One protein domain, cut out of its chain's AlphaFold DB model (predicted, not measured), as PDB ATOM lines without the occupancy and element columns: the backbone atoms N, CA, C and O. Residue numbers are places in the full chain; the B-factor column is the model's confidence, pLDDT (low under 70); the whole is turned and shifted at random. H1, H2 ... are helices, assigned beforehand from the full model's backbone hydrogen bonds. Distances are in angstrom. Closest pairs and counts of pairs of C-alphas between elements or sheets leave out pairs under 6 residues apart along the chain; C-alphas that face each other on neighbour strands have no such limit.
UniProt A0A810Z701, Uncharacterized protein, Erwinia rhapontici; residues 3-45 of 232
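This is residues 3 to 45 of the 232 residues of an uncharacterized protein of Erwinia rhapontici (UniProt A0A810Z701). Two short helices, H1 and H2, lie partly side by side and run the same way, joined by a long link that runs out past the end of H1 and comes back to the start of H2. The lead-in, residues 3 to 9, lies beside the returning part of this link. The printed part has 43 residues with two named helices, H1 then H2, and no named strand; it is all helix by class, though under half of its residues, 20, are in named elements. It is compact, with a radius of gyration of the C-alphas of 10.0 A, and spans 31 by 21 by 13 A.

Look first at H1, residues 10 to 18, then at H2, residues 34 to 44. They touch, and their closest C-alphas, those of Val 10 and Phe 40, are 5.6 A apart. Their lines stand at a shallow tilt of 25 degrees, the same way. In H1 and H2 every O i to N i+4 pair is within hydrogen-bond range.

Find C-alpha 10 at (49.309, 40.646, 33.682); from there H1 runs 12.2 A to C-alpha 18. H2 runs 15.2 A from C-alpha 34 to C-alpha 44 at (53.439, 47.626, 28.005).

The C-alphas of Tyr 22 and His 34, the two farthest apart, are 30.8 A apart. The printed part has no cut, and residues 19 to 33 make a long link. Look for pLDDT under 70 at residues 20 to 24 and residue 45.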
ATOM      1  N   GLU A   3      41.196  37.783  24.290       87.56
ATOM      2  CA  GLU A   3      40.740  38.216  25.616       87.56
ATOM      3  C   GLU A   3      41.482  37.436  26.707       87.56
ATOM      4  O   GLU A   3      41.551  36.203  26.660       87.56
ATOM      5  N   VAL A   4      42.040  38.155  27.679       88.12
ATOM      6  CA  VAL A   4      42.671  37.576  28.871       88.12
ATOM      7  C   VAL A   4      41.589  37.399  29.929       88.12
ATOM      8  O   VAL A   4      41.044  38.375  30.442       88.12
ATOM      9  N   LYS A   5      41.243  36.142  30.224       88.12
ATOM     10  CA  LYS A   5      40.084  35.804  31.071       88.12
ATOM     11  C   LYS A   5      40.269  36.172  32.539       88.12
ATOM     12  O   LYS A   5      39.289  36.419  33.233       88.12
ATOM     13  N   GLU A   6      41.504  36.128  33.020       89.19
ATOM     14  CA  GLU A   6      41.825  36.386  34.416       89.19
ATOM     15  C   GLU A   6      42.262  37.848  34.577       89.19
ATOM     16  O   GLU A   6      43.314  38.229  34.059       89.19
ATOM     17  N   PRO A   7      41.481  38.688  35.278       85.00
ATOM     18  CA  PRO A   7      41.717  40.129  35.319       85.00
ATOM     19  C   PRO A   7      42.962  40.523  36.127       85.00
ATOM     20  O   PRO A   7      43.390  41.663  36.031       85.00
ATOM     21  N   SER A   8      43.554  39.610  36.903       88.56
ATOM     22  CA  SER A   8      44.818  39.804  37.631       88.56
ATOM     23  C   SER A   8      46.052  39.311  36.861       88.56
ATOM     24  O   SER A   8      47.180  39.553  37.288       88.56
ATOM     25  N   ASN A   9      45.877  38.623  35.726       90.12
ATOM     26  CA  ASN A   9      46.964  37.930  35.036       90.12
ATOM     27  C   ASN A   9      47.662  38.827  34.002       90.12
ATOM     28  O   ASN A   9      47.459  38.717  32.790       90.12
ATOM     29  N   VAL A  10      48.503  39.731  34.506       87.19
ATOM     30  CA  VAL A  10      49.309  40.646  33.682       87.19
ATOM     31  C   VAL A  10      50.246  39.879  32.744       87.19
ATOM     32  O   VAL A  10      50.439  40.292  31.601       87.19
ATOM     33  N   ASP A  11      50.804  38.750  33.189       86.81
ATOM     34  CA  ASP A  11      51.747  37.956  32.396       86.81
ATOM     35  C   ASP A  11      51.096  37.388  31.129       86.81
ATOM     36  O   ASP A  11      51.660  37.538  30.044       86.81
ATOM     37  N   ASP A  12      49.891  36.806  31.220       85.56
ATOM     38  CA  ASP A  12      49.164  36.335  30.032       85.56
ATOM     39  C   ASP A  12      48.845  37.504  29.099       85.56
ATOM     40  O   ASP A  12      48.983  37.364  27.886       85.56
ATOM     41  N   ALA A  13      48.508  38.686  29.625       85.38
ATOM     42  CA  ALA A  13      48.271  39.870  28.802       85.38
ATOM     43  C   ALA A  13      49.524  40.319  28.031       85.38
ATOM     44  O   ALA A  13      49.449  40.541  26.819       85.38
ATOM     45  N   ILE A  14      50.679  40.391  28.698       84.44
ATOM     46  CA  ILE A  14      51.955  40.774  28.078       84.44
ATOM     47  C   ILE A  14      52.424  39.720  27.072       84.44
ATOM     48  O   ILE A  14      52.796  40.069  25.952       84.44
ATOM     49  N   VAL A  15      52.358  38.433  27.423       84.31
ATOM     50  CA  VAL A  15      52.725  37.343  26.510       84.31
ATOM     51  C   VAL A  15      51.824  37.357  25.285       84.31
ATOM     52  O   VAL A  15      52.326  37.320  24.168       84.31
ATOM     53  N   SER A  16      50.507  37.472  25.478       82.94
ATOM     54  CA  SER A  16      49.519  37.542  24.394       82.94
ATOM     55  C   SER A  16      49.783  38.682  23.427       82.94
ATOM     56  O   SER A  16      49.611  38.510  22.223       82.94
ATOM     57  N   TYR A  17      50.189  39.833  23.964       78.50
ATOM     58  CA  TYR A  17      50.557  40.997  23.176       78.50
ATOM     59  C   TYR A  17      51.879  40.766  22.431       78.50
ATOM     60  O   TYR A  17      52.004  41.131  21.271       78.50
ATOM     61  N   GLY A  18      52.852  40.097  23.053       72.81
ATOM     62  CA  GLY A  18      54.184  39.861  22.489       72.81
ATOM     63  C   GLY A  18      54.278  38.843  21.340       72.81
ATOM     64  O   GLY A  18      55.292  38.836  20.648       72.81
ATOM     65  N   VAL A  19      53.259  38.011  21.068       71.25
ATOM     66  CA  VAL A  19      53.270  36.970  19.994       71.25
ATOM     67  C   VAL A  19      53.197  37.562  18.561       71.25
ATOM     68  O   VAL A  19      52.862  36.889  17.588       71.25
ATOM     69  N   MET A  20      53.496  38.846  18.392       60.22
ATOM     70  CA  MET A  20      53.133  39.685  17.244       60.22
ATOM     71  C   MET A  20      53.860  39.426  15.907       60.22
ATOM     72  O   MET A  20      53.637  40.183  14.968       60.22
ATOM     73  N   GLU A  21      54.656  38.362  15.749       53.44
ATOM     74  CA  GLU A  21      55.158  37.995  14.409       53.44
ATOM     75  C   GLU A  21      54.036  37.449  13.498       53.44
ATOM     76  O   GLU A  21      54.043  37.738  12.306       53.44
ATOM     77  N   TYR A  22      53.029  36.750  14.057       54.06
ATOM     78  CA  TYR A  22      51.771  36.353  13.376       54.06
ATOM     79  C   TYR A  22      50.562  36.214  14.344       54.06
ATOM     80  O   TYR A  22      49.576  35.553  14.021       54.06
ATOM     81  N   GLY A  23      50.660  36.749  15.569       62.16
ATOM     82  CA  GLY A  23      49.722  36.513  16.677       62.16
ATOM     83  C   GLY A  23      48.380  37.261  16.611       62.16
ATOM     84  O   GLY A  23      47.838  37.551  15.550       62.16
ATOM     85  N   ALA A  24      47.797  37.548  17.779       61.53
ATOM     86  CA  ALA A  24      46.518  38.251  17.863       61.53
ATOM     87  C   ALA A  24      46.647  39.715  17.398       61.53
ATOM     88  O   ALA A  24      47.538  40.424  17.844       61.53
ATOM     89  N   GLU A  25      45.685  40.205  16.607       70.38
ATOM     90  CA  GLU A  25      45.606  41.616  16.158       70.38
ATOM     91  C   GLU A  25      45.457  42.646  17.301       70.38
ATOM     92  O   GLU A  25      45.469  43.850  17.072       70.38
ATOM     93  N   GLY A  26      45.262  42.183  18.536       73.06
ATOM     94  CA  GLY A  26      45.110  43.014  19.724       73.06
ATOM     95  C   GLY A  26      44.727  42.176  20.941       73.06
ATOM     96  O   GLY A  26      44.212  41.059  20.794       73.06
ATOM     97  N   VAL A  27      44.964  42.715  22.134       84.12
ATOM     98  CA  VAL A  27      44.644  42.074  23.415       84.12
ATOM     99  C   VAL A  27      43.616  42.916  24.162       84.12
ATOM    100  O   VAL A  27      43.766  44.131  24.263       84.12
ATOM    101  N   ILE A  28      42.582  42.262  24.688       87.88
ATOM    102  CA  ILE A  28      41.641  42.855  25.640       87.88
ATOM    103  C   ILE A  28      42.022  42.329  27.024       87.88
ATOM    104  O   ILE A  28      41.928  41.127  27.283       87.88
ATOM    105  N   PHE A  29      42.472  43.234  27.890       89.69
ATOM    106  CA  PHE A  29      42.777  42.967  29.292       89.69
ATOM    107  C   PHE A  29      41.985  43.951  30.154       89.69
ATOM    108  O   PHE A  29      42.090  45.163  29.960       89.69
ATOM    109  N   SER A  30      41.182  43.421  31.077       91.94
ATOM    110  CA  SER A  30      40.237  44.187  31.901       91.94
ATOM    111  C   SER A  30      40.612  44.081  33.384       91.94
ATOM    112  O   SER A  30      39.918  43.386  34.131       91.94
ATOM    113  N   PRO A  31      41.720  44.709  33.823       89.38
ATOM    114  CA  PRO A  31      42.137  44.662  35.215       89.38
ATOM    115  C   PRO A  31      41.103  45.342  36.113       89.38
ATOM    116  O   PRO A  31      40.592  46.415  35.794       89.38
ATOM    117  N   VAL A  32      40.796  44.701  37.241       91.75
ATOM    118  CA  VAL A  32      39.803  45.189  38.218       91.75
ATOM    119  C   VAL A  32      40.443  45.899  39.414       91.75
ATOM    120  O   VAL A  32      39.743  46.562  40.177       91.75
ATOM    121  N   GLU A  33      41.768  45.809  39.548       93.50
ATOM    122  CA  GLU A  33      42.560  46.442  40.606       93.50
ATOM    123  C   GLU A  33      43.570  47.438  40.008       93.50
ATOM    124  O   GLU A  33      44.091  47.261  38.900       93.50
ATOM    125  N   HIS A  34      43.826  48.534  40.730       89.62
ATOM    126  CA  HIS A  34      44.667  49.633  40.247       89.62
ATOM    127  C   HIS A  34      46.148  49.245  40.130       89.62
ATOM    128  O   HIS A  34      46.846  49.714  39.230       89.62
ATOM    129  N   ASP A  35      46.645  48.416  41.041       89.12
ATOM    130  CA  ASP A  35      48.010  47.884  41.042       89.12
ATOM    131  C   ASP A  35      48.264  46.970  39.836       89.12
ATOM    132  O   ASP A  35      49.250  47.169  39.131       89.12
ATOM    133  N   VAL A  36      47.331  46.070  39.518       89.38
ATOM    134  CA  VAL A  36      47.373  45.214  38.322       89.38
ATOM    135  C   VAL A  36      47.375  46.056  37.042       89.38
ATOM    136  O   VAL A  36      48.174  45.824  36.133       89.38
ATOM    137  N   MET A  37      46.508  47.072  36.967       87.19
ATOM    138  CA  MET A  37      46.485  48.003  35.836       87.19
ATOM    139  C   MET A  37      47.812  48.763  35.705       87.19
ATOM    140  O   MET A  37      48.326  48.925  34.598       87.19
ATOM    141  N   SER A  38      48.376  49.213  36.827       85.06
ATOM    142  CA  SER A  38      49.652  49.932  36.854       85.06
ATOM    143  C   SER A  38      50.805  49.042  36.388       85.06
ATOM    144  O   SER A  38      51.607  49.481  35.566       85.06
ATOM    145  N   ASP A  39      50.872  47.790  36.853       84.00
ATOM    146  CA  ASP A  39      51.876  46.812  36.417       84.00
ATOM    147  C   ASP A  39      51.775  46.549  34.907       84.00
ATOM    148  O   ASP A  39      52.762  46.669  34.183       84.00
ATOM    149  N   PHE A  40      50.565  46.310  34.393       85.50
ATOM    150  CA  PHE A  40      50.347  46.105  32.960       85.50
ATOM    151  C   PHE A  40      50.777  47.305  32.108       85.50
ATOM    152  O   PHE A  40      51.501  47.131  31.127       85.50
ATOM    153  N   LEU A  41      50.390  48.529  32.483       83.69
ATOM    154  CA  LEU A  41      50.784  49.740  31.756       83.69
ATOM    155  C   LEU A  41      52.299  49.976  31.805       83.69
ATOM    156  O   LEU A  41      52.891  50.364  30.794       83.69
ATOM    157  N   ASN A  42      52.939  49.714  32.946       78.56
ATOM    158  CA  ASN A  42      54.390  49.835  33.095       78.56
ATOM    159  C   ASN A  42      55.144  48.813  32.239       78.56
ATOM    160  O   ASN A  42      56.183  49.147  31.680       78.56
ATOM    161  N   ARG A  43      54.622  47.588  32.099       77.69
ATOM    162  CA  ARG A  43      55.223  46.551  31.246       77.69
ATOM    163  C   ARG A  43      54.932  46.745  29.757       77.69
ATOM    164  O   ARG A  43      55.741  46.331  28.934       77.69
ATOM    165  N   MET A  44      53.797  47.353  29.403       74.81
ATOM    166  CA  MET A  44      53.439  47.626  28.005       74.81
ATOM    167  C   MET A  44      54.154  48.867  27.455       74.81
ATOM    168  O   MET A  44      54.422  48.955  26.258       74.81
ATOM    169  N   SER A  45      54.442  49.851  28.305       65.62
ATOM    170  CA  SER A  45      55.081  51.090  27.877       65.62
ATOM    171  C   SER A  45      56.593  51.055  28.099       65.62
ATOM    172  O   SER A  45      57.067  50.811  29.201       65.62
TER     173      SER A  45